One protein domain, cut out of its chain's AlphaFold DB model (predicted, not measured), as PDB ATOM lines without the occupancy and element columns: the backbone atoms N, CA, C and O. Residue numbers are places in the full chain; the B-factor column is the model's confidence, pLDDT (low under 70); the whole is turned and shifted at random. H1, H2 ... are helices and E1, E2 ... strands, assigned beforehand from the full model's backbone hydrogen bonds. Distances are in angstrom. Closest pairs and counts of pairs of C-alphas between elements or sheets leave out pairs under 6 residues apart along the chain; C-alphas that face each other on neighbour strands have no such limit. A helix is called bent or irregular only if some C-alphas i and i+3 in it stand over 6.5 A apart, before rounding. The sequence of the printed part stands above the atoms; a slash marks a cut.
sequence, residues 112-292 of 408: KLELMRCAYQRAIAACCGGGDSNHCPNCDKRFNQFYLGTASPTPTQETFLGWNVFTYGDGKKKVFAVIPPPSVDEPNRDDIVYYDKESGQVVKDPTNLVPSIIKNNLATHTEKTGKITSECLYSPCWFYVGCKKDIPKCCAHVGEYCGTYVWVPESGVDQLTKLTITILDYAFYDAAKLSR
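AT A GLANCE: This is residues 112 to 292 of the 408 residues of an uncharacterized protein of Bremerella volcania (UniProt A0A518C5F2). Two small antiparallel sheets stand at opposite ends of an elongated, loosely built domain, with a cluster of helices, H1, H2, H4 and H5, between them. The long helix H3 reaches from the four-stranded sheet, E1 to E4, back to this cluster, and H5 runs from the three-stranded sheet into it. The printed part has 181 residues, with the order H1 H2 E1 E2 E3 E4 H3 H4 E5 E6 E7 H5 H6, and its class is mixed, helices and strands. It is loose, with a radius of gyration of the C-alphas of 20.5 A, and spans 68 by 39 by 28 A.

HOW THE PARTS SIT: H1, residues 112 to 128, touches H2, residues 139 to 148, with its residues 115 to 118 alone, at a steep tilt of 56 degrees, opposite ways; the closest C-alphas, of Cys 118 and Cys 139, are 5.4 A apart. E1, residues 156 to 160, E2, 163 to 168, E3, 175 to 179, and E4, 193 to 196, form a meander, each strand the antiparallel neighbour of the one before, in a strongly twisted sheet. Within hydrogen-bond range are N 165 and O 158, 2.8 A, N 166 and O 177, 3.0 A, and N 195 and O 176, 3.0 A. H3, residues 206 to 225, only grazes this sheet with residues 206 to 213. It only just touches H2, with 3 pairs of C-alphas within 8 A, the closest being Asn 144 and Leu 218, 7.6 A. H4, residues 230 to 233, touches H1, with C-alphas 123 and 233 closest at 5.8 A. E5, residues 240 to 242, E7, 260 to 264, and E6, 253 to 257, make the other sheet in that order, with N 240 and O 263 at 2.9 A and N 255 and O 262 at 2.8 A. H5, residues 266 to 284, touches H1 at a shallow tilt of 19 degrees, opposite ways, Lys 112 and Tyr 282 having the closest C-alphas, 5.9 A. H6, residues 287 to 290, touches H2, with C-alphas 146 and 287 closest at 4.9 A. Every O i to N i+4 pair is within range in H1 and H2, 15 of 16 in H3 and 13 of 15 in H5; H4 and H6 are too short for one.

IN THESE COORDINATES: H1 begins at C-alpha 112 (8.277, -32.331, -21.840) and is 24.2 A long. H3 is 29.1 A long, and H5, 27.5 A, is irregular: C-alphas 267 and 270 are 7.3 A apart. H6 ends at C-alpha 290 (-1.148, -28.100, -29.730).

THE WHOLE: The C-alphas farthest apart, of Leu 161 and Lys 249, are 68.5 A apart. The printed part has no cut; E3 to E4 is a long link. Confidence is under 70 in 63 residues, among them 162 to 198 and 204 to 217.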
ATOM      1  N   LYS A 112       8.482 -33.579 -22.591       93.62
ATOM      2  CA  LYS A 112       8.277 -32.331 -21.840       93.62
ATOM      3  C   LYS A 112       9.531 -31.950 -21.061       93.62
ATOM      4  O   LYS A 112       9.946 -30.797 -21.111       93.62
ATOM      5  N   LEU A 113      10.172 -32.923 -20.414       95.31
ATOM      6  CA  LEU A 113      11.424 -32.698 -19.690       95.31
ATOM      7  C   LEU A 113      12.556 -32.237 -20.620       95.31
ATOM      8  O   LEU A 113      13.332 -31.357 -20.250       95.31
ATOM      9  N   GLU A 114      12.629 -32.763 -21.845       93.31
ATOM     10  CA  GLU A 114      13.582 -32.290 -22.853       93.31
ATOM     11  C   GLU A 114      13.310 -30.850 -23.312       93.31
ATOM     12  O   GLU A 114      14.258 -30.082 -23.470       93.31
ATOM     13  N   LEU A 115      12.044 -30.460 -23.498       93.75
ATOM     14  CA  LEU A 115      11.670 -29.079 -23.840       93.75
ATOM     15  C   LEU A 115      12.022 -28.102 -22.716       93.75
ATOM     16  O   LEU A 115      12.606 -27.049 -22.967       93.75
ATOM     17  N   MET A 116      11.725 -28.482 -21.474       96.12
ATOM     18  CA  MET A 116      12.112 -27.708 -20.297       96.12
ATOM     19  C   MET A 116      13.630 -27.560 -20.209       96.12
ATOM     20  O   MET A 116      14.119 -26.450 -20.021       96.12
ATOM     21  N   ARG A 117      14.385 -28.650 -20.416       95.06
ATOM     22  CA  ARG A 117      15.852 -28.609 -20.476       95.06
ATOM     23  C   ARG A 117      16.340 -27.593 -21.505       95.06
ATOM     24  O   ARG A 117      17.193 -26.776 -21.177       95.06
ATOM     25  N   CYS A 118      15.781 -27.615 -22.712       94.19
ATOM     26  CA  CYS A 118      16.139 -26.660 -23.756       94.19
ATOM     27  C   CYS A 118      15.878 -25.205 -23.343       94.19
ATOM     28  O   CYS A 118      16.682 -24.331 -23.659       94.19
ATOM     29  N   ALA A 119      14.797 -24.925 -22.610       94.75
ATOM     30  CA  ALA A 119      14.523 -23.570 -22.132       94.75
ATOM     31  C   ALA A 119      15.516 -23.111 -21.057       94.75
ATOM     32  O   ALA A 119      15.999 -21.982 -21.135       94.75
ATOM     33  N   TYR A 120      15.884 -23.980 -20.111       95.88
ATOM     34  CA  TYR A 120      16.917 -23.659 -19.118       95.88
ATOM     35  C   TYR A 120      18.288 -23.441 -19.759       95.88
ATOM     36  O   TYR A 120      18.964 -22.465 -19.445       95.88
ATOM     37  N   GLN A 121      18.683 -24.312 -20.690       93.62
ATOM     38  CA  GLN A 121      19.948 -24.176 -21.415       93.62
ATOM     39  C   GLN A 121      20.009 -22.863 -22.190       93.62
ATOM     40  O   GLN A 121      21.013 -22.166 -22.113       93.62
ATOM     41  N   ARG A 122      18.913 -22.476 -22.849       91.81
ATOM     42  CA  ARG A 122      18.822 -21.203 -23.570       91.81
ATOM     43  C   ARG A 122      18.897 -19.994 -22.637       91.81
ATOM     44  O   ARG A 122      19.599 -19.036 -22.947       91.81
ATOM     45  N   ALA A 123      18.228 -20.049 -21.482       94.31
ATOM     46  CA  ALA A 123      18.317 -18.999 -20.467       94.31
ATOM     47  C   ALA A 123      19.754 -18.839 -19.932       94.31
ATOM     48  O   ALA A 123      20.227 -17.719 -19.754       94.31
ATOM     49  N   ILE A 124      20.471 -19.947 -19.728       93.94
ATOM     50  CA  ILE A 124      21.875 -19.935 -19.295       93.94
ATOM     51  C   ILE A 124      22.802 -19.457 -20.407       93.94
ATOM     52  O   ILE A 124      23.699 -18.666 -20.132       93.94
ATOM     53  N   ALA A 125      22.581 -19.879 -21.651       92.00
ATOM     54  CA  ALA A 125      23.381 -19.458 -22.795       92.00
ATOM     55  C   ALA A 125      23.373 -17.931 -22.958       92.00
ATOM     56  O   ALA A 125      24.427 -17.316 -23.132       92.00
ATOM     57  N   ALA A 126      22.198 -17.312 -22.799       90.81
ATOM     58  CA  ALA A 126      22.041 -15.861 -22.838       90.81
ATOM     59  C   ALA A 126      22.804 -15.137 -21.712       90.81
ATOM     60  O   ALA A 126      23.256 -14.008 -21.899       90.81
ATOM     61  N   CYS A 127      22.967 -15.783 -20.554       91.88
ATOM     62  CA  CYS A 127      23.573 -15.179 -19.371       91.88
ATOM     63  C   CYS A 127      25.080 -15.420 -19.235       91.88
ATOM     64  O   CYS A 127      25.839 -14.514 -18.900       91.88
ATOM     65  N   CYS A 128      25.513 -16.654 -19.473       89.94
ATOM     66  CA  CYS A 128      26.871 -17.116 -19.202       89.94
ATOM     67  C   CYS A 128      27.750 -17.167 -20.459       89.94
ATOM     68  O   CYS A 128      28.909 -17.562 -20.367       89.94
ATOM     69  N   GLY A 129      27.216 -16.815 -21.635       84.81
ATOM     70  CA  GLY A 129      27.962 -16.825 -22.899       84.81
ATOM     71  C   GLY A 129      28.355 -18.224 -23.387       84.81
ATOM     72  O   GLY A 129      29.165 -18.350 -24.304       84.81
ATOM     73  N   GLY A 130      27.802 -19.283 -22.788       75.44
ATOM     74  CA  GLY A 130      27.952 -20.645 -23.286       75.44
ATOM     75  C   GLY A 130      27.039 -20.837 -24.487       75.44
ATOM     76  O   GLY A 130      25.827 -20.734 -24.343       75.44
ATOM     77  N   GLY A 131      27.595 -21.099 -25.670       73.56
ATOM     78  CA  GLY A 131      26.781 -21.522 -26.811       73.56
ATOM     79  C   GLY A 131      25.970 -22.781 -26.480       73.56
ATOM     80  O   GLY A 131      26.310 -23.517 -25.548       73.56
ATOM     81  N   ASP A 132      24.906 -23.034 -27.245       70.69
ATOM     82  CA  ASP A 132      24.088 -24.238 -27.080       70.69
ATOM     83  C   ASP A 132      24.990 -25.480 -27.050       70.69
ATOM     84  O   ASP A 132      25.839 -25.678 -27.922       70.69
ATOM     85  N   SER A 133      24.856 -26.312 -26.014       72.38
ATOM     86  CA  SER A 133      25.742 -27.464 -25.862       72.38
ATOM     87  C   SER A 133      25.577 -28.405 -27.062       72.38
ATOM     88  O   SER A 133      24.486 -28.934 -27.280       72.38
ATOM     89  N   ASN A 134      26.666 -28.698 -27.780       73.25
ATOM     90  CA  ASN A 134      26.665 -29.639 -28.913       73.25
ATOM     91  C   ASN A 134      26.236 -31.073 -28.529       73.25
ATOM     92  O   ASN A 134      26.014 -31.908 -29.400       73.25
ATOM     93  N   HIS A 135      26.163 -31.381 -27.230       75.00
ATOM     94  CA  HIS A 135      25.738 -32.678 -26.695       75.00
ATOM     95  C   HIS A 135      24.222 -32.820 -26.516       75.00
ATOM     96  O   HIS A 135      23.746 -33.915 -26.211       75.00
ATOM     97  N   CYS A 136      23.453 -31.744 -26.691       70.94
ATOM     98  CA  CYS A 136      22.010 -31.783 -26.511       70.94
ATOM     99  C   CYS A 136      21.260 -31.863 -27.846       70.94
ATOM    100  O   CYS A 136      21.749 -31.390 -28.873       70.94
ATOM    101  N   PRO A 137      20.062 -32.483 -27.858       80.31
ATOM    102  CA  PRO A 137      19.201 -32.479 -29.029       80.31
ATOM    103  C   PRO A 137      18.922 -31.039 -29.453       80.31
ATOM    104  O   PRO A 137      18.745 -30.166 -28.609       80.31
ATOM    105  N   ASN A 138      18.868 -30.815 -30.766       87.81
ATOM    106  CA  ASN A 138      18.657 -29.495 -31.349       87.81
ATOM    107  C   ASN A 138      17.386 -28.842 -30.766       87.81
ATOM    108  O   ASN A 138      16.259 -29.248 -31.079       87.81
ATOM    109  N   CYS A 139      17.588 -27.857 -29.888       89.31
ATOM    110  CA  CYS A 139      16.518 -27.229 -29.127       89.31
ATOM    111  C   CYS A 139      15.560 -26.442 -30.018       89.31
ATOM    112  O   CYS A 139      14.351 -26.516 -29.813       89.31
ATOM    113  N   ASP A 140      16.061 -25.799 -31.074       86.94
ATOM    114  CA  ASP A 140      15.214 -25.100 -32.044       86.94
ATOM    115  C   ASP A 140      14.258 -26.068 -32.744       86.94
ATOM    116  O   ASP A 140      13.060 -25.805 -32.856       86.94
ATOM    117  N   LYS A 141      14.742 -27.254 -33.139       86.12
ATOM    118  CA  LYS A 141      13.890 -28.296 -33.728       86.12
ATOM    119  C   LYS A 141      12.784 -28.733 -32.765       86.12
ATOM    120  O   LYS A 141      11.649 -28.925 -33.203       86.12
ATOM    121  N   ARG A 142      13.104 -28.890 -31.478       87.88
ATOM    122  CA  ARG A 142      12.140 -29.270 -30.432       87.88
ATOM    123  C   ARG A 142      11.108 -28.164 -30.193       87.88
ATOM    124  O   ARG A 142       9.917 -28.466 -30.168       87.88
ATOM    125  N   PHE A 143      11.531 -26.905 -30.083       88.31
ATOM    126  CA  PHE A 143      10.619 -25.773 -29.905       88.31
ATOM    127  C   PHE A 143       9.693 -25.583 -31.103       88.31
ATOM    128  O   PHE A 143       8.488 -25.428 -30.917       88.31
ATOM    129  N   ASN A 144      10.219 -25.686 -32.324       83.62
ATOM    130  CA  ASN A 144       9.404 -25.631 -33.537       83.62
ATOM    131  C   ASN A 144       8.364 -26.749 -33.557       83.62
ATOM    132  O   ASN A 144       7.191 -26.492 -33.806       83.62
ATOM    133  N   GLN A 145       8.771 -27.975 -33.220       84.31
ATOM    134  CA  GLN A 145       7.845 -29.098 -33.135       84.31
ATOM    135  C   GLN A 145       6.738 -28.865 -32.098       84.31
ATOM    136  O   GLN A 145       5.599 -29.264 -32.330       84.31
ATOM    137  N   PHE A 146       7.057 -28.220 -30.975       84.81
ATOM    138  CA  PHE A 146       6.091 -27.918 -29.924       84.81
ATOM    139  C   PHE A 146       5.107 -26.808 -30.321       84.81
ATOM    140  O   PHE A 146       3.899 -27.000 -30.209       84.81
ATOM    141  N   TYR A 147       5.607 -25.664 -30.797       80.69
ATOM    142  CA  TYR A 147       4.775 -24.486 -31.075       80.69
ATOM    143  C   TYR A 147       4.091 -24.527 -32.444       80.69
ATOM    144  O   TYR A 147       2.962 -24.063 -32.580       80.69
ATOM    145  N   LEU A 148       4.759 -25.070 -33.463       78.69
ATOM    146  CA  LEU A 148       4.257 -25.087 -34.841       78.69
ATOM    147  C   LEU A 148       3.588 -26.418 -35.201       78.69
ATOM    148  O   LEU A 148       2.995 -26.531 -36.270       78.69
ATOM    149  N   GLY A 149       3.708 -27.443 -34.350       74.12
ATOM    150  CA  GLY A 149       3.166 -28.783 -34.597       74.12
ATOM    151  C   GLY A 149       3.838 -29.542 -35.745       74.12
ATOM    152  O   GLY A 149       3.561 -30.723 -35.952       74.12
ATOM    153  N   THR A 150       4.746 -28.901 -36.476       64.44
ATOM    154  CA  THR A 150       5.559 -29.503 -37.524       64.44
ATOM    155  C   THR A 150       6.929 -29.811 -36.942       64.44
ATOM    156  O   THR A 150       7.616 -28.938 -36.410       64.44
ATOM    157  N   ALA A 151       7.359 -31.076 -37.015       57.03
ATOM    158  CA  ALA A 151       8.781 -31.358 -36.860       57.03
ATOM    159  C   ALA A 151       9.505 -30.455 -37.866       57.03
ATOM    160  O   ALA A 151       9.105 -30.464 -39.030       57.03
ATOM    161  N   SER A 152      10.475 -29.647 -37.398       53.22
ATOM    162  CA  SER A 152      11.246 -28.707 -38.233       53.22
ATOM    163  C   SER A 152      11.404 -29.289 -39.632       53.22
ATOM    164  O   SER A 152      11.849 -30.445 -39.686       53.22
ATOM    165  N   PRO A 153      10.996 -28.568 -40.700       56.00
ATOM    166  CA  PRO A 153      10.828 -29.139 -42.029       56.00
ATOM    167  C   PRO A 153      12.060 -29.972 -42.334       56.00
ATOM    168  O   PRO A 153      13.172 -29.447 -42.399       56.00
ATOM    169  N   THR A 154      11.872 -31.292 -42.370       58.09
ATOM    170  CA  THR A 154      12.954 -32.168 -42.799       58.09
ATOM    171  C   THR A 154      13.130 -31.803 -44.257       58.09
ATOM    172  O   THR A 154      12.133 -31.858 -44.980       58.09
ATOM    173  N   PRO A 155      14.310 -31.317 -44.670       62.56
ATOM    174  CA  PRO A 155      14.482 -30.891 -46.041       62.56
ATOM    175  C   PRO A 155      14.081 -32.040 -46.950       62.56
ATOM    176  O   PRO A 155      14.594 -33.152 -46.811       62.56
ATOM    177  N   THR A 156      13.139 -31.781 -47.851       68.88
ATOM    178  CA  THR A 156      12.835 -32.749 -48.894       68.88
ATOM    179  C   THR A 156      14.050 -32.765 -49.806       68.88
ATOM    180  O   THR A 156      14.398 -31.739 -50.397       68.88
ATOM    181  N   GLN A 157      14.739 -33.903 -49.834       75.00
ATOM    182  CA  GLN A 157      15.851 -34.136 -50.737       75.00
ATOM    183  C   GLN A 157      15.276 -34.616 -52.067       75.00
ATOM    184  O   GLN A 157      14.641 -35.668 -52.133       75.00
ATOM    185  N   GLU A 158      15.496 -33.844 -53.119       76.56
ATOM    186  CA  GLU A 158      15.170 -34.219 -54.489       76.56
ATOM    187  C   GLU A 158      16.468 -34.252 -55.293       76.56
ATOM    188  O   GLU A 158      17.329 -33.386 -55.143       76.56
ATOM    189  N   THR A 159      16.641 -35.262 -56.142       69.81
ATOM    190  CA  THR A 159      17.783 -35.301 -57.058       69.81
ATOM    191  C   THR A 159      17.386 -34.602 -58.356       69.81
ATOM    192  O   THR A 159      16.470 -35.055 -59.041       69.81
ATOM    193  N   PHE A 160      18.067 -33.517 -58.724       68.38
ATOM    194  CA  PHE A 160      17.841 -32.814 -59.990       68.38
ATOM    195  C   PHE A 160      19.127 -32.820 -60.814       68.38
ATOM    196  O   PHE A 160      20.148 -32.295 -60.382       68.38
ATOM    197  N   LEU A 161      19.096 -33.450 -61.995       72.88
ATOM    198  CA  LEU A 161      20.255 -33.571 -62.896       72.88
ATOM    199  C   LEU A 161      21.515 -34.169 -62.228       72.88
ATOM    200  O   LEU A 161      22.635 -33.785 -62.550       72.88
ATOM    201  N   GLY A 162      21.338 -35.095 -61.281       68.25
ATOM    202  CA  GLY A 162      22.438 -35.717 -60.529       68.25
ATOM    203  C   GLY A 162      22.910 -34.932 -59.300       68.25
ATOM    204  O   GLY A 162      23.727 -35.444 -58.541       68.25
ATOM    205  N   TRP A 163      22.370 -33.737 -59.056       64.50
ATOM    206  CA  TRP A 163      22.655 -32.935 -57.866       64.50
ATOM    207  C   TRP A 163      21.631 -33.214 -56.771       64.50
ATOM    208  O   TRP A 163      20.437 -33.337 -57.052       64.50
ATOM    209  N   ASN A 164      22.079 -33.274 -55.515       62.22
ATOM    210  CA  ASN A 164      21.161 -33.320 -54.380       62.22
ATOM    211  C   ASN A 164      20.667 -31.903 -54.095       62.22
ATOM    212  O   ASN A 164      21.462 -31.034 -53.733       62.22
ATOM    213  N   VAL A 165      19.365 -31.688 -54.264       67.81
ATOM    214  CA  VAL A 165      18.681 -30.432 -53.981       67.81
ATOM    215  C   VAL A 165      17.889 -30.595 -52.691       67.81
ATOM    216  O   VAL A 165      16.924 -31.354 -52.627       67.81
ATOM    217  N   PHE A 166      18.284 -29.868 -51.649       68.44
ATOM    218  CA  PHE A 166      17.527 -29.817 -50.399       68.44
ATOM    219  C   PHE A 166      16.598 -28.617 -50.434       68.44
ATOM    220  O   PHE A 166      17.066 -27.483 -50.545       68.44
ATOM    221  N   THR A 167      15.294 -28.863 -50.330       64.12
ATOM    222  CA  THR A 167      14.295 -27.796 -50.274       64.12
ATOM    223  C   THR A 167      13.876 -27.551 -48.829       64.12
ATOM    224  O   THR A 167      13.298 -28.430 -48.190       64.12
ATOM    225  N   TYR A 168      14.122 -26.341 -48.327       61.59
ATOM    226  CA  TYR A 168      13.646 -25.886 -47.015       61.59
ATOM    227  C   TYR A 168      12.513 -24.869 -47.207       61.59
ATOM    228  O   TYR A 168      12.719 -23.866 -47.893       61.59
ATOM    229  N   GLY A 169      11.320 -25.112 -46.642       56.38
ATOM    230  CA  GLY A 169      10.180 -24.197 -46.806       56.38
ATOM    231  C   GLY A 169       8.798 -24.747 -46.441       56.38
ATOM    232  O   GLY A 169       8.596 -25.955 -46.474       56.38
ATOM    233  N   ASP A 170       7.825 -23.862 -46.167       53.25
ATOM    234  CA  ASP A 170       6.403 -24.222 -45.928       53.25
ATOM    235  C   ASP A 170       5.587 -24.454 -47.220       53.25
ATOM    236  O   ASP A 170       4.380 -24.682 -47.183       53.25
ATOM    237  N   GLY A 171       6.253 -24.395 -48.379       56.09
ATOM    238  CA  GLY A 171       5.635 -24.436 -49.704       56.09
ATOM    239  C   GLY A 171       5.714 -23.101 -50.449       56.09
ATOM    240  O   GLY A 171       5.866 -23.121 -51.673       56.09
ATOM    241  N   LYS A 172       5.708 -21.954 -49.745       50.25
ATOM    242  CA  LYS A 172       5.769 -20.614 -50.376       50.25
ATOM    243  C   LYS A 172       7.187 -20.074 -50.585       50.25
ATOM    244  O   LYS A 172       7.499 -19.626 -51.683       50.25
ATOM    245  N   LYS A 173       8.060 -20.177 -49.579       52.94
ATOM    246  CA  LYS A 173       9.486 -19.810 -49.676       52.94
ATOM    247  C   LYS A 173      10.323 -21.074 -49.729       52.94
ATOM    248  O   LYS A 173      10.180 -21.906 -48.843       52.94
ATOM    249  N   LYS A 174      11.150 -21.241 -50.762       58.06
ATOM    250  CA  LYS A 174      12.026 -22.407 -50.933       58.06
ATOM    251  C   LYS A 174      13.473 -21.927 -50.974       58.06
ATOM    252  O   LYS A 174      13.815 -21.141 -51.852       58.06
ATOM    253  N   VAL A 175      14.298 -22.395 -50.046       58.56
ATOM    254  CA  VAL A 175      15.760 -22.278 -50.153       58.56
ATOM    255  C   VAL A 175      16.280 -23.591 -50.713       58.56
ATOM    256  O   VAL A 175      15.889 -24.653 -50.220       58.56
ATOM    257  N   PHE A 176      17.127 -23.511 -51.738       63.59
ATOM    258  CA  PHE A 176      17.744 -24.672 -52.373       63.59
ATOM    259  C   PHE A 176      19.214 -24.756 -51.969       63.59
ATOM    260  O   PHE A 176      19.957 -23.793 -52.159       63.59
ATOM    261  N   ALA A 177      19.629 -25.903 -51.433       62.88
ATOM    262  CA  ALA A 177      21.044 -26.250 -51.313       62.88
ATOM    263  C   ALA A 177      21.386 -27.263 -52.404       62.88
ATOM    264  O   ALA A 177      20.708 -28.286 -52.500       62.88
ATOM    265  N   VAL A 178      22.393 -26.962 -53.221       65.12
ATOM    266  CA  VAL A 178      22.802 -27.774 -54.374       65.12
ATOM    267  C   VAL A 178      24.152 -28.418 -54.050       65.12
ATOM    268  O   VAL A 178      25.135 -27.709 -53.859       65.12
ATOM    269  N   ILE A 179      24.192 -29.753 -53.944       63.62
ATOM    270  CA  ILE A 179      25.423 -30.516 -53.652       63.62
ATOM    271  C   ILE A 179      25.859 -31.296 -54.902       63.62
ATOM    272  O   ILE A 179      25.015 -32.012 -55.461       63.62
ATOM    273  N   PRO A 180      27.130 -31.181 -55.341       60.31
ATOM    274  CA  PRO A 180      27.635 -31.912 -56.502       60.31
ATOM    275  C   PRO A 180      27.541 -33.433 -56.315       60.31
ATOM    276  O   PRO A 180      27.609 -33.924 -55.185       60.31
ATOM    277  N   PRO A 181      27.364 -34.200 -57.410       56.28
ATOM    278  CA  PRO A 181      27.365 -35.657 -57.354       56.28
ATOM    279  C   PRO A 181      28.696 -36.196 -56.792       56.28
ATOM    280  O   PRO A 181      29.745 -35.596 -57.025       56.28
ATOM    281  N   PRO A 182      28.679 -37.350 -56.096       54.28
ATOM    282  CA  PRO A 182      29.813 -37.904 -55.341       54.28
ATOM    283  C   PRO A 182      30.978 -38.446 -56.198       54.28
ATOM    284  O   PRO A 182      31.727 -39.304 -55.748       54.28
ATOM    285  N   SER A 183      31.149 -37.985 -57.439       58.19
ATOM    286  CA  SER A 183      32.234 -38.411 -58.336       58.19
ATOM    287  C   SER A 183      33.516 -37.580 -58.199       58.19
ATOM    288  O   SER A 183      34.390 -37.674 -59.058       58.19
ATOM    289  N   VAL A 184      33.617 -36.743 -57.168       53.72
ATOM    290  CA  VAL A 184      34.796 -35.932 -56.850       53.72
ATOM    291  C   VAL A 184      35.199 -36.296 -55.424       53.72
ATOM    292  O   VAL A 184      34.336 -36.294 -54.545       53.72
ATOM    293  N   ASP A 185      36.463 -36.665 -55.217       59.66
ATOM    294  CA  ASP A 185      37.029 -36.935 -53.893       59.66
ATOM    295  C   ASP A 185      36.654 -35.781 -52.940       59.66
ATOM    296  O   ASP A 185      36.952 -34.633 -53.249       59.66
ATOM    297  N   GLU A 186      35.916 -36.096 -51.865       51.56
ATOM    298  CA  GLU A 186      35.345 -35.202 -50.832       51.56
ATOM    299  C   GLU A 186      35.094 -33.730 -51.249       51.56
ATOM    300  O   GLU A 186      36.021 -32.917 -51.228       51.56
ATOM    301  N   PRO A 187      33.839 -33.321 -51.552       52.69
ATOM    302  CA  PRO A 187      33.554 -31.931 -51.894       52.69
ATOM    303  C   PRO A 187      33.959 -31.011 -50.740       52.69
ATOM    304  O   PRO A 187      33.545 -31.204 -49.590       52.69
ATOM    305  N   ASN A 188      34.767 -30.000 -51.057       59.16
ATOM    306  CA  ASN A 188      35.178 -29.003 -50.088       59.16
ATOM    307  C   ASN A 188      33.924 -28.261 -49.595       59.16
ATOM    308  O   ASN A 188      33.003 -27.981 -50.366       59.16
ATOM    309  N   ARG A 189      33.859 -27.943 -48.298       53.91
ATOM    310  CA  ARG A 189      32.671 -27.328 -47.667       53.91
ATOM    311  C   ARG A 189      32.265 -26.001 -48.332       53.91
ATOM    312  O   ARG A 189      31.106 -25.604 -48.228       53.91
ATOM    313  N   ASP A 190      33.205 -25.370 -49.031       61.53
ATOM    314  CA  ASP A 190      33.052 -24.110 -49.757       61.53
ATOM    315  C   ASP A 190      32.324 -24.241 -51.114       61.53
ATOM    316  O   ASP A 190      31.893 -23.230 -51.666       61.53
ATOM    317  N   ASP A 191      32.114 -25.458 -51.632       62.62
ATOM    318  CA  ASP A 191      31.465 -25.688 -52.936       62.62
ATOM    319  C   ASP A 191      29.926 -25.765 -52.858       62.62
ATOM    320  O   ASP A 191      29.245 -25.915 -53.877       62.62
ATOM    321  N   ILE A 192      29.339 -25.662 -51.657       62.38
ATOM    322  CA  ILE A 192      27.881 -25.690 -51.479       62.38
ATOM    323  C   ILE A 192      27.308 -24.294 -51.737       62.38
ATOM    324  O   ILE A 192      27.421 -23.389 -50.908       62.38
ATOM    325  N   VAL A 193      26.624 -24.136 -52.869       69.56
ATOM    326  CA  VAL A 193      25.953 -22.885 -53.239       69.56
ATOM    327  C   VAL A 193      24.487 -22.926 -52.800       69.56
ATOM    328  O   VAL A 193      23.742 -23.847 -53.144       69.56
ATOM    329  N   TYR A 194      24.061 -21.910 -52.047       68.00
ATOM    330  CA  TYR A 194      22.675 -21.747 -51.608       68.00
ATOM    331  C   TYR A 194      21.988 -20.679 -52.448       68.00
ATOM    332  O   TYR A 194      22.543 -19.599 -52.643       68.00
ATOM    333  N   TYR A 195      20.774 -20.962 -52.913       67.81
ATOM    334  CA  TYR A 195      19.972 -20.019 -53.693       67.81
ATOM    335  C   TYR A 195      18.668 -19.704 -52.963       67.81
ATOM    336  O   TYR A 195      17.925 -20.612 -52.569       67.81
ATOM    337  N   ASP A 196      18.369 -18.415 -52.822       64.38
ATOM    338  CA  ASP A 196      17.031 -17.958 -52.457       64.38
ATOM    339  C   ASP A 196      16.160 -17.888 -53.719       64.38
ATOM    340  O   ASP A 196      16.477 -17.183 -54.677       64.38
ATOM    341  N   LYS A 197      15.052 -18.637 -53.727       65.88
ATOM    342  CA  LYS A 197      14.135 -18.698 -54.868       65.88
ATOM    343  C   LYS A 197      13.470 -17.354 -55.171       65.88
ATOM    344  O   LYS A 197      13.166 -17.104 -56.334       65.88
ATOM    345  N   GLU A 198      13.185 -16.537 -54.157       66.00
ATOM    346  CA  GLU A 198      12.459 -15.276 -54.362       66.00
ATOM    347  C   GLU A 198      13.369 -14.199 -54.956       66.00
ATOM    348  O   GLU A 198      12.962 -13.499 -55.879       66.00
ATOM    349  N   SER A 199      14.604 -14.086 -54.461       73.50
ATOM    350  CA  SER A 199      15.562 -13.086 -54.949       73.50
ATOM    351  C   SER A 199      16.421 -13.564 -56.124       73.50
ATOM    352  O   SER A 199      17.003 -12.737 -56.827       73.50
ATOM    353  N   GLY A 200      16.538 -14.879 -56.336       75.12
ATOM    354  CA  GLY A 200      17.446 -15.475 -57.320       75.12
ATOM    355  C   GLY A 200      18.932 -15.278 -56.993       75.12
ATOM    356  O   GLY A 200      19.782 -15.569 -57.835       75.12
ATOM    357  N   GLN A 201      19.267 -14.767 -55.803       77.62
ATOM    358  CA  GLN A 201      20.645 -14.477 -55.414       77.62
ATOM    359  C   GLN A 201      21.314 -15.669 -54.720       77.62
ATOM    360  O   GLN A 201      20.684 -16.428 -53.980       77.62
ATOM    361  N   VAL A 202      22.624 -15.801 -54.958       73.88
ATOM    362  CA  VAL A 202      23.499 -16.745 -54.254       73.88
ATOM    363  C   VAL A 202      23.744 -16.238 -52.841       73.88
ATOM    364  O   VAL A 202      24.225 -15.120 -52.649       73.88
ATOM    365  N   VAL A 203      23.473 -17.078 -51.851       72.00
ATOM    366  CA  VAL A 203      23.668 -16.742 -50.448       72.00
ATOM    367  C   VAL A 203      24.976 -17.358 -49.974       72.00
ATOM    368  O   VAL A 203      25.113 -18.573 -49.877       72.00
ATOM    369  N   LYS A 204      25.951 -16.487 -49.699       67.00
ATOM    370  CA  LYS A 204      27.326 -16.871 -49.346       67.00
ATOM    371  C   LYS A 204      27.470 -17.461 -47.939       67.00
ATOM    372  O   LYS A 204      28.511 -18.032 -47.644       67.00
ATOM    373  N   ASP A 205      26.451 -17.330 -47.087       62.75
ATOM    374  CA  ASP A 205      26.447 -17.911 -45.744       62.75
ATOM    375  C   ASP A 205      25.066 -18.504 -45.383       62.75
ATOM    376  O   ASP A 205      24.148 -17.780 -44.978       62.75
ATOM    377  N   PRO A 206      24.888 -19.828 -45.518       54.34
ATOM    378  CA  PRO A 206      23.630 -20.505 -45.204       54.34
ATOM    379  C   PRO A 206      23.311 -20.550 -43.712       54.34
ATOM    380  O   PRO A 206      22.144 -20.726 -43.344       54.34
ATOM    381  N   THR A 207      24.321 -20.405 -42.844       53.34
ATOM    382  CA  THR A 207      24.128 -20.517 -41.392       53.34
ATOM    383  C   THR A 207      23.293 -19.370 -40.843       53.34
ATOM    384  O   THR A 207      22.676 -19.520 -39.796       53.34
ATOM    385  N   ASN A 208      23.156 -18.278 -41.597       52.56
ATOM    386  CA  ASN A 208      22.291 -17.157 -41.253       52.56
ATOM    387  C   ASN A 208      20.871 -17.258 -41.840       52.56
ATOM    388  O   ASN A 208      19.958 -16.619 -41.320       52.56
ATOM    389  N   LEU A 209      20.629 -18.068 -42.877       52.59
ATOM    390  CA  LEU A 209      19.323 -18.149 -43.554       52.59
ATOM    391  C   LEU A 209      18.333 -19.102 -42.885       52.59
ATOM    392  O   LEU A 209      17.174 -18.756 -42.667       52.59
ATOM    393  N   VAL A 210      18.772 -20.321 -42.572       51.56
ATOM    394  CA  VAL A 210      17.872 -21.336 -42.003       51.56
ATOM    395  C   VAL A 210      17.438 -20.943 -40.581       51.56
ATOM    396  O   VAL A 210      16.236 -20.983 -40.305       51.56
ATOM    397  N   PRO A 211      18.338 -20.458 -39.699       52.31
ATOM    398  CA  PRO A 211      17.932 -19.939 -38.400       52.31
ATOM    399  C   PRO A 211      17.092 -18.666 -38.493       52.31
ATOM    400  O   PRO A 211      16.191 -18.510 -37.680       52.31
ATOM    401  N   SER A 212      17.319 -17.768 -39.461       53.06
ATOM    402  CA  SER A 212      16.523 -16.529 -39.557       53.06
ATOM    403  C   SER A 212      15.082 -16.788 -39.991       53.06
ATOM    404  O   SER A 212      14.172 -16.233 -39.383       53.06
ATOM    405  N   ILE A 213      14.829 -17.685 -40.950       56.41
ATOM    406  CA  ILE A 213      13.453 -18.057 -41.340       56.41
ATOM    407  C   ILE A 213      12.704 -18.681 -40.153       56.41
ATOM    408  O   ILE A 213      11.546 -18.349 -39.897       56.41
ATOM    409  N   ILE A 214      13.372 -19.554 -39.398       56.50
ATOM    410  CA  ILE A 214      12.795 -20.222 -38.227       56.50
ATOM    411  C   ILE A 214      12.537 -19.231 -37.082       56.50
ATOM    412  O   ILE A 214      11.425 -19.191 -36.552       56.50
ATOM    413  N   LYS A 215      13.526 -18.397 -36.735       61.34
ATOM    414  CA  LYS A 215      13.405 -17.364 -35.692       61.34
ATOM    415  C   LYS A 215      12.290 -16.374 -36.019       61.34
ATOM    416  O   LYS A 215      11.501 -16.027 -35.142       61.34
ATOM    417  N   ASN A 216      12.150 -16.002 -37.294       61.59
ATOM    418  CA  ASN A 216      11.074 -15.130 -37.753       61.59
ATOM    419  C   ASN A 216       9.695 -15.768 -37.539       61.59
ATOM    420  O   ASN A 216       8.766 -15.067 -37.145       61.59
ATOM    421  N   ASN A 217       9.550 -17.084 -37.722       67.12
ATOM    422  CA  ASN A 217       8.271 -17.765 -37.507       67.12
ATOM    423  C   ASN A 217       7.865 -17.803 -36.029       67.12
ATOM    424  O   ASN A 217       6.697 -17.570 -35.723       67.12
ATOM    425  N   LEU A 218       8.807 -18.060 -35.113       72.75
ATOM    426  CA  LEU A 218       8.505 -18.105 -33.677       72.75
ATOM    427  C   LEU A 218       8.233 -16.708 -33.106       72.75
ATOM    428  O   LEU A 218       7.263 -16.534 -32.372       72.75
ATOM    429  N   ALA A 219       9.019 -15.703 -33.501       71.94
ATOM    430  CA  ALA A 219       8.771 -14.310 -33.132       71.94
ATOM    431  C   ALA A 219       7.415 -13.815 -33.666       71.94
ATOM    432  O   ALA A 219       6.621 -13.246 -32.917       71.94
ATOM    433  N   THR A 220       7.092 -14.126 -34.927       74.12
ATOM    434  CA  THR A 220       5.776 -13.816 -35.511       74.12
ATOM    435  C   THR A 220       4.651 -14.566 -34.787       74.12
ATOM    436  O   THR A 220       3.551 -14.037 -34.637       74.12
ATOM    437  N   HIS A 221       4.892 -15.801 -34.329       72.81
ATOM    438  CA  HIS A 221       3.918 -16.555 -33.539       72.81
ATOM    439  C   HIS A 221       3.652 -15.887 -32.185       72.81
ATOM    440  O   HIS A 221       2.485 -15.738 -31.819       72.81
ATOM    441  N   THR A 222       4.696 -15.438 -31.479       78.06
ATOM    442  CA  THR A 222       4.574 -14.638 -30.247       78.06
ATOM    443  C   THR A 222       3.703 -13.411 -30.488       78.06
ATOM    444  O   THR A 222       2.729 -13.204 -29.772       78.06
ATOM    445  N   GLU A 223       4.008 -12.621 -31.521       78.81
ATOM    446  CA  GLU A 223       3.290 -11.378 -31.824       78.81
ATOM    447  C   GLU A 223       1.811 -11.629 -32.150       78.81
ATOM    448  O   GLU A 223       0.931 -10.935 -31.646       78.81
ATOM    449  N   LYS A 224       1.514 -12.668 -32.941       78.69
ATOM    450  CA  LYS A 224       0.136 -13.001 -33.338       78.69
ATOM    451  C   LYS A 224      -0.701 -13.597 -32.214       78.69
ATOM    452  O   LYS A 224      -1.910 -13.390 -32.190       78.69
ATOM    453  N   THR A 225      -0.094 -14.401 -31.343       77.81
ATOM    454  CA  THR A 225      -0.834 -15.163 -30.322       77.81
ATOM    455  C   THR A 225      -0.766 -14.542 -28.933       77.81
ATOM    456  O   THR A 225      -1.535 -14.943 -28.063       77.81
ATOM    457  N   GLY A 226       0.158 -13.606 -28.703       82.44
ATOM    458  CA  GLY A 226       0.491 -13.101 -27.372       82.44
ATOM    459  C   GLY A 226       1.134 -14.151 -26.459       82.44
ATOM    460  O   GLY A 226       1.299 -13.895 -25.269       82.44
ATOM    461  N   LYS A 227       1.477 -15.342 -26.977       81.94
ATOM    462  CA  LYS A 227       2.110 -16.408 -26.193       81.94
ATOM    463  C   LYS A 227       3.605 -16.180 -26.084       81.94
ATOM    464  O   LYS A 227       4.259 -15.840 -27.064       81.94
ATOM    465  N   ILE A 228       4.150 -16.437 -24.905       83.69
ATOM    466  CA  ILE A 228       5.587 -16.365 -24.656       83.69
ATOM    467  C   ILE A 228       6.242 -17.572 -25.339       83.69
ATOM    468  O   ILE A 228       5.917 -18.713 -25.026       83.69
ATOM    469  N   THR A 229       7.141 -17.330 -26.295       84.50
ATOM    470  CA  THR A 229       7.916 -18.394 -26.956       84.50
ATOM    471  C   THR A 229       9.360 -18.407 -26.459       84.50
ATOM    472  O   THR A 229       9.807 -17.499 -25.757       84.50
ATOM    473  N   SER A 230      10.129 -19.428 -26.847       81.38
ATOM    474  CA  SER A 230      11.543 -19.559 -26.468       81.38
ATOM    475  C   SER A 230      12.427 -18.408 -26.964       81.38
ATOM    476  O   SER A 230      13.498 -18.189 -26.405       81.38
ATOM    477  N   GLU A 231      11.996 -17.640 -27.972       82.31
ATOM    478  CA  GLU A 231      12.720 -16.442 -28.423       82.31
ATOM    479  C   GLU A 231      12.714 -15.333 -27.367       82.31
ATOM    480  O   GLU A 231      13.689 -14.597 -27.236       82.31
ATOM    481  N   CYS A 232      11.665 -15.254 -26.541       81.50
ATOM    482  CA  CYS A 232      11.592 -14.280 -25.453       81.50
ATOM    483  C   CYS A 232      12.659 -14.518 -24.369       81.50
ATOM    484  O   CYS A 232      12.924 -13.619 -23.570       81.50
ATOM    485  N   LEU A 233      13.290 -15.700 -24.362       86.75
ATOM    486  CA  LEU A 233      14.346 -16.068 -23.421       86.75
ATOM    487  C   LEU A 233      15.735 -15.547 -23.834       86.75
ATOM    488  O   LEU A 233      16.647 -15.608 -23.016       86.75
ATOM    489  N   TYR A 234      15.909 -14.982 -25.041       83.06
ATOM    490  CA  TYR A 234      17.178 -14.379 -25.501       83.06
ATOM    491  C   TYR A 234      17.465 -12.980 -24.933       83.06
ATOM    492  O   TYR A 234      18.236 -12.204 -25.497       83.06
ATOM    493  N   SER A 235      16.843 -12.628 -23.815       84.06
ATOM    494  CA  SER A 235      17.100 -11.338 -23.183       84.06
ATOM    495  C   SER A 235      18.535 -11.273 -22.638       84.06
ATOM    496  O   SER A 235      19.097 -12.315 -22.291       84.06
ATOM    497  N   PRO A 236      19.138 -10.069 -22.537       89.94
ATOM    498  CA  PRO A 236      20.418  -9.895 -21.856       89.94
ATOM    499  C   PRO A 236      20.368 -10.493 -20.450       89.94
ATOM    500  O   PRO A 236      19.287 -10.674 -19.879       89.94
ATOM    501  N   CYS A 237      21.543 -10.805 -19.904       94.75
ATOM    502  CA  CYS A 237      21.615 -11.567 -18.671       94.75
ATOM    503  C   CYS A 237      20.805 -10.923 -17.535       94.75
ATOM    504  O   CYS A 237      21.041  -9.774 -17.166       94.75
ATOM    505  N   TRP A 238      19.839 -11.676 -17.007       96.06
ATOM    506  CA  TRP A 238      18.838 -11.197 -16.049       96.06
ATOM    507  C   TRP A 238      18.918 -11.894 -14.689       96.06
ATOM    508  O   TRP A 238      18.167 -11.545 -13.783       96.06
ATOM    509  N   PHE A 239      19.823 -12.858 -14.527       97.19
ATOM    510  CA  PHE A 239      20.113 -13.514 -13.257       97.19
ATOM    511  C   PHE A 239      21.622 -13.610 -13.049       97.19
ATOM    512  O   PHE A 239      22.402 -13.518 -13.992       97.19
ATOM    513  N   TYR A 240      22.035 -13.818 -11.810       97.00
ATOM    514  CA  TYR A 240      23.436 -13.993 -11.453       97.00
ATOM    515  C   TYR A 240      23.662 -15.373 -10.850       97.00
ATOM    516  O   TYR A 240      22.740 -16.001 -10.328       97.00
ATOM    517  N   VAL A 241      24.908 -15.829 -10.927       97.31
ATOM    518  CA  VAL A 241      25.355 -17.134 -10.443       97.31
ATOM    519  C   VAL A 241      26.508 -16.923  -9.473       97.31
ATOM    520  O   VAL A 241      27.401 -16.119  -9.740       97.31
ATOM    521  N   GLY A 242      26.536 -17.687  -8.384       97.19
ATOM    522  CA  GLY A 242      27.652 -17.665  -7.445       97.19
ATOM    523  C   GLY A 242      27.505 -18.657  -6.296       97.19
ATOM    524  O   GLY A 242      26.756 -19.634  -6.364       97.19
ATOM    525  N   CYS A 243      28.256 -18.400  -5.231       97.81
ATOM    526  CA  CYS A 243      28.167 -19.093  -3.951       97.81
ATOM    527  C   CYS A 243      27.221 -18.347  -2.997       97.81
ATOM    528  O   CYS A 243      26.904 -17.177  -3.195       97.81
ATOM    529  N   LYS A 244      26.868 -18.973  -1.866       97.75
ATOM    530  CA  LYS A 244      26.005 -18.377  -0.824       97.75
ATOM    531  C   LYS A 244      26.430 -16.972  -0.371       97.75
ATOM    532  O   LYS A 244      25.595 -16.142  -0.036       97.75
ATOM    533  N   LYS A 245      27.741 -16.730  -0.323       97.75
ATOM    534  CA  LYS A 245      28.358 -15.467   0.113       97.75
ATOM    535  C   LYS A 245      28.266 -14.340  -0.920       97.75
ATOM    536  O   LYS A 245      28.441 -13.187  -0.544       97.75
ATOM    537  N   ASP A 246      27.994 -14.673  -2.180       97.50
ATOM    538  CA  ASP A 246      27.925 -13.707  -3.279       97.50
ATOM    539  C   ASP A 246      26.518 -13.106  -3.420       97.50
ATOM    540  O   ASP A 246      26.346 -12.116  -4.125       97.50
ATOM    541  N   ILE A 247      25.524 -13.678  -2.728       97.44
ATOM    542  CA  ILE A 247      24.119 -13.268  -2.789       97.44
ATOM    543  C   ILE A 247      23.935 -11.937  -2.041       97.44
ATOM    544  O   ILE A 247      24.156 -11.875  -0.824       97.44
ATOM    545  N   PRO A 248      23.488 -10.866  -2.721       97.12
ATOM    546  CA  PRO A 248      23.091  -9.628  -2.062       97.12
ATOM    547  C   PRO A 248      21.990  -9.854  -1.017       97.12
ATOM    548  O   PRO A 248      21.071 -10.645  -1.207       97.12
ATOM    549  N   LYS A 249      22.019  -9.088   0.080       96.00
ATOM    550  CA  LYS A 249      21.005  -9.195   1.151       96.00
ATOM    551  C   LYS A 249      19.573  -8.864   0.699       96.00
ATOM    552  O   LYS A 249      18.637  -9.212   1.408       96.00
ATOM    553  N   CYS A 250      19.406  -8.171  -0.426       92.25
ATOM    554  CA  CYS A 250      18.132  -7.653  -0.931       92.25
ATOM    555  C   CYS A 250      17.666  -8.323  -2.237       92.25
ATOM    556  O   CYS A 250      16.994  -7.693  -3.046       92.25
ATOM    557  N   CYS A 251      18.036  -9.580  -2.487       91.31
ATOM    558  CA  CYS A 251      17.539 -10.285  -3.669       91.31
ATOM    559  C   CYS A 251      16.065 -10.663  -3.526       91.31
ATOM    560  O   CYS A 251      15.654 -11.166  -2.483       91.31
ATOM    561  N   ALA A 252      15.300 -10.467  -4.602       91.25
ATOM    562  CA  ALA A 252      13.883 -10.817  -4.647       91.25
ATOM    563  C   ALA A 252      13.682 -12.338  -4.639       91.25
ATOM    564  O   ALA A 252      12.841 -12.851  -3.906       91.25
ATOM    565  N   HIS A 253      14.488 -13.063  -5.426       97.31
ATOM    566  CA  HIS A 253      14.374 -14.513  -5.537       97.31
ATOM    567  C   HIS A 253      15.736 -15.201  -5.636       97.31
ATOM    568  O   HIS A 253      16.662 -14.682  -6.271       97.31
ATOM    569  N   VAL A 254      15.842 -16.381  -5.019       98.12
ATOM    570  CA  VAL A 254      17.072 -17.177  -4.937       98.12
ATOM    571  C   VAL A 254      16.740 -18.659  -5.107       98.12
ATOM    572  O   VAL A 254      15.860 -19.173  -4.424       98.12
ATOM    573  N   GLY A 255      17.468 -19.342  -5.987       98.00
ATOM    574  CA  GLY A 255      17.485 -20.800  -6.108       98.00
ATOM    575  C   GLY A 255      18.822 -21.387  -5.679       98.00
ATOM    576  O   GLY A 255      19.867 -20.737  -5.800       98.00
ATOM    577  N   GLU A 256      18.795 -22.626  -5.199       98.06
ATOM    578  CA  GLU A 256      19.985 -23.348  -4.740       98.06
ATOM    579  C   GLU A 256      20.010 -24.778  -5.288       98.06
ATOM    580  O   GLU A 256      19.026 -25.512  -5.233       98.06
ATOM    581  N   TYR A 257      21.181 -25.214  -5.754       98.19
ATOM    582  CA  TYR A 257      21.440 -26.620  -6.039       98.19
ATOM    583  C   TYR A 257      22.907 -26.977  -5.787       98.19
ATOM    584  O   TYR A 257      23.804 -26.414  -6.410       98.19
ATOM    585  N   CYS A 258      23.167 -27.939  -4.894       97.12
ATOM    586  CA  CYS A 258      24.517 -28.445  -4.588       97.12
ATOM    587  C   CYS A 258      25.564 -27.340  -4.309       97.12
ATOM    588  O   CYS A 258      26.708 -27.437  -4.753       97.12
ATOM    589  N   GLY A 259      25.181 -26.277  -3.590       97.00
ATOM    590  CA  GLY A 259      26.058 -25.141  -3.274       97.00
ATOM    591  C   GLY A 259      26.246 -24.124  -4.409       97.00
ATOM    592  O   GLY A 259      26.906 -23.105  -4.201       97.00
ATOM    593  N   THR A 260      25.653 -24.363  -5.581       98.00
ATOM    594  CA  THR A 260      25.485 -23.368  -6.643       98.00
ATOM    595  C   THR A 260      24.216 -22.573  -6.371       98.00
ATOM    596  O   THR A 260      23.139 -23.148  -6.221       98.00
ATOM    597  N   TYR A 261      24.345 -21.251  -6.316       98.25
ATOM    598  CA  TYR A 261      23.233 -20.338  -6.092       98.25
ATOM    599  C   TYR A 261      22.968 -19.510  -7.338       98.25
ATOM    600  O   TYR A 261      23.900 -19.042  -7.998       98.25
ATOM    601  N   VAL A 262      21.687 -19.308  -7.620       98.12
ATOM    602  CA  VAL A 262      21.205 -18.400  -8.655       98.12
ATOM    603  C   VAL A 262      20.293 -17.383  -8.000       98.12
ATOM    604  O   VAL A 262      19.398 -17.762  -7.251       98.12
ATOM    605  N   TRP A 263      20.496 -16.097  -8.267       98.25
ATOM    606  CA  TRP A 263      19.609 -15.053  -7.759       98.25
ATOM    607  C   TRP A 263      19.195 -14.087  -8.855       98.25
ATOM    608  O   TRP A 263      19.933 -13.829  -9.810       98.25
ATOM    609  N   VAL A 264      17.993 -13.547  -8.694       97.69
ATOM    610  CA  VAL A 264      17.368 -12.646  -9.658       97.69
ATOM    611  C   VAL A 264      17.214 -11.270  -9.003       97.69
ATOM    612  O   VAL A 264      16.575 -11.174  -7.949       97.69
ATOM    613  N   PRO A 265      17.826 -10.205  -9.560       96.69
ATOM    614  CA  PRO A 265      17.576  -8.838  -9.111       96.69
ATOM    615  C   PRO A 265      16.139  -8.428  -9.459       96.69
ATOM    616  O   PRO A 265      15.512  -9.026 -10.331       96.69
ATOM    617  N   GLU A 266      15.634  -7.356  -8.852       95.94
ATOM    618  CA  GLU A 266      14.287  -6.841  -9.152       95.94
ATOM    619  C   GLU A 266      14.082  -6.550 -10.650       95.94
ATOM    620  O   GLU A 266      13.029  -6.848 -11.204       95.94
ATOM    621  N   SER A 267      15.120  -6.073 -11.347       95.38
ATOM    622  CA  SER A 267      15.087  -5.824 -12.796       95.38
ATOM    623  C   SER A 267      14.966  -7.089 -13.661       95.38
ATOM    624  O   SER A 267      14.639  -6.991 -14.843       95.38
ATOM    625  N   GLY A 268      15.241  -8.272 -13.105       95.69
ATOM    626  CA  GLY A 268      15.194  -9.559 -13.803       95.69
ATOM    627  C   GLY A 268      13.898 -10.348 -13.593       95.69
ATOM    628  O   GLY A 268      13.710 -11.383 -14.237       95.69
ATOM    629  N   VAL A 269      12.996  -9.881 -12.722       96.12
ATOM    630  CA  VAL A 269      11.767 -10.604 -12.336       96.12
ATOM    631  C   VAL A 269      10.846 -10.855 -13.533       96.12
ATOM    632  O   VAL A 269      10.261 -11.933 -13.650       96.12
ATOM    633  N   ASP A 270      10.782  -9.927 -14.487       95.25
ATOM    634  CA  ASP A 270       9.998 -10.103 -15.714       95.25
ATOM    635  C   ASP A 270      10.488 -11.292 -16.550       95.25
ATOM    636  O   ASP A 270       9.695 -12.039 -17.127       95.25
ATOM    637  N   GLN A 271      11.804 -11.497 -16.613       95.81
ATOM    638  CA  GLN A 271      12.405 -12.594 -17.371       95.81
ATOM    639  C   GLN A 271      12.254 -13.929 -16.643       95.81
ATOM    640  O   GLN A 271      11.942 -14.939 -17.276       95.81
ATOM    641  N   LEU A 272      12.360 -13.916 -15.311       96.69
ATOM    642  CA  LEU A 272      12.016 -15.064 -14.475       96.69
ATOM    643  C   LEU A 272      10.553 -15.477 -14.667       96.69
ATOM    644  O   LEU A 272      10.251 -16.663 -14.809       96.69
ATOM    645  N   THR A 273       9.649 -14.501 -14.726       96.00
ATOM    646  CA  THR A 273       8.217 -14.725 -14.951       96.00
ATOM    647  C   THR A 273       7.975 -15.334 -16.329       96.00
ATOM    648  O   THR A 273       7.274 -16.340 -16.441       96.00
ATOM    649  N   LYS A 274       8.617 -14.804 -17.380       95.38
ATOM    650  CA  LYS A 274       8.545 -15.372 -18.738       95.38
ATOM    651  C   LYS A 274       9.044 -16.813 -18.784       95.38
ATOM    652  O   LYS A 274       8.374 -17.659 -19.378       95.38
ATOM    653  N   LEU A 275      10.177 -17.110 -18.144       96.62
ATOM    654  CA  LEU A 275      10.698 -18.474 -18.054       96.62
ATOM    655  C   LEU A 275       9.715 -19.383 -17.309       96.62
ATOM    656  O   LEU A 275       9.399 -20.461 -17.800       96.62
ATOM    657  N   THR A 276       9.175 -18.934 -16.178       96.81
ATOM    658  CA  THR A 276       8.227 -19.713 -15.367       96.81
ATOM    659  C   THR A 276       6.954 -20.038 -16.140       96.81
ATOM    660  O   THR A 276       6.560 -21.201 -16.198       96.81
ATOM    661  N   ILE A 277       6.354 -19.053 -16.814       95.25
ATOM    662  CA  ILE A 277       5.179 -19.263 -17.672       95.25
ATOM    663  C   ILE A 277       5.513 -20.219 -18.823       95.25
ATOM    664  O   ILE A 277       4.741 -21.128 -19.104       95.25
ATOM    665  N   THR A 278       6.692 -20.085 -19.436       94.31
ATOM    666  CA  THR A 278       7.139 -20.984 -20.512       94.31
ATOM    667  C   THR A 278       7.263 -22.436 -20.030       94.31
ATOM    668  O   THR A 278       6.811 -23.362 -20.702       94.31
ATOM    669  N   ILE A 279       7.833 -22.658 -18.839       96.25
ATOM    670  CA  ILE A 279       7.930 -23.992 -18.227       96.25
ATOM    671  C   ILE A 279       6.538 -24.539 -17.884       96.25
ATOM    672  O   ILE A 279       6.277 -25.720 -18.117       96.25
ATOM    673  N   LEU A 280       5.626 -23.699 -17.389       95.12
ATOM    674  CA  LEU A 280       4.235 -24.084 -17.143       95.12
ATOM    675  C   LEU A 280       3.513 -24.468 -18.441       95.12
ATOM    676  O   LEU A 280       2.809 -25.477 -18.468       95.12
ATOM    677  N   ASP A 281       3.736 -23.750 -19.539       92.19
ATOM    678  CA  ASP A 281       3.161 -24.102 -20.839       92.19
ATOM    679  C   ASP A 281       3.645 -25.483 -21.306       92.19
ATOM    680  O   ASP A 281       2.839 -26.313 -21.735       92.19
ATOM    681  N   TYR A 282       4.935 -25.792 -21.145       94.00
ATOM    682  CA  TYR A 282       5.464 -27.129 -21.442       94.00
ATOM    683  C   TYR A 282       4.912 -28.205 -20.507       94.00
ATOM    684  O   TYR A 282       4.722 -29.353 -20.920       94.00
ATOM    685  N   ALA A 283       4.648 -27.852 -19.250       94.19
ATOM    686  CA  ALA A 283       4.063 -28.754 -18.273       94.19
ATOM    687  C   ALA A 283       2.630 -29.142 -18.637       94.19
ATOM    688  O   ALA A 283       2.300 -30.334 -18.687       94.19
ATOM    689  N   PHE A 284       1.783 -28.152 -18.910       91.50
ATOM    690  CA  PHE A 284       0.353 -28.353 -19.113       91.50
ATOM    691  C   PHE A 284       0.026 -28.839 -20.519       91.50
ATOM    692  O   PHE A 284      -0.748 -29.789 -20.680       91.50
ATOM    693  N   TYR A 285       0.632 -28.243 -21.543       89.25
ATOM    694  CA  TYR A 285       0.266 -28.552 -22.913       89.25
ATOM    695  C   TYR A 285       1.036 -29.759 -23.438       89.25
ATOM    696  O   TYR A 285       2.249 -29.898 -23.306       89.25
ATOM    697  N   ASP A 286       0.292 -30.682 -24.035       83.25
ATOM    698  CA  ASP A 286       0.866 -31.755 -24.832       83.25
ATOM    699  C   ASP A 286       1.107 -31.216 -26.246       83.25
ATOM    700  O   ASP A 286       0.186 -30.686 -26.875       83.25
ATOM    701  N   ALA A 287       2.331 -31.368 -26.752       74.25
ATOM    702  CA  ALA A 287       2.696 -30.990 -28.117       74.25
ATOM    703  C   ALA A 287       1.730 -31.601 -29.150       74.25
ATOM    704  O   ALA A 287       1.363 -30.950 -30.126       74.25
ATOM    705  N   ALA A 288       1.260 -32.831 -28.908       72.50
ATOM    706  CA  ALA A 288       0.318 -33.521 -29.788       72.50
ATOM    707  C   ALA A 288      -1.095 -32.913 -29.767       72.50
ATOM    708  O   ALA A 288      -1.874 -33.129 -30.697       72.50
ATOM    709  N   LYS A 289      -1.445 -32.176 -28.706       71.06
ATOM    710  CA  LYS A 289      -2.709 -31.437 -28.608       71.06
ATOM    711  C   LYS A 289      -2.591 -30.036 -29.199       71.06
ATOM    712  O   LYS A 289      -3.574 -29.564 -29.749       71.06
ATOM    713  N   LEU A 290      -1.418 -29.406 -29.113       67.12
ATOM    714  CA  LEU A 290      -1.148 -28.100 -29.730       67.12
ATOM    715  C   LEU A 290      -1.079 -28.171 -31.258       67.12
ATOM    716  O   LEU A 290      -1.510 -27.238 -31.928       67.12
ATOM    717  N   SER A 291      -0.574 -29.277 -31.812       63.81
ATOM    718  CA  SER A 291      -0.532 -29.487 -33.265       63.81
ATOM    719  C   SER A 291      -1.911 -29.708 -33.887       63.81
ATOM    720  O   SER A 291      -2.076 -29.545 -35.095       63.81
ATOM    721  N   ARG A 292      -2.916 -30.061 -33.078       64.94
ATOM    722  CA  ARG A 292      -4.304 -30.090 -33.527       64.94
ATOM    723  C   ARG A 292      -4.860 -28.679 -33.357       64.94
ATOM    724  O   ARG A 292      -4.825 -28.175 -32.233       64.94
TER     725      ARG A 292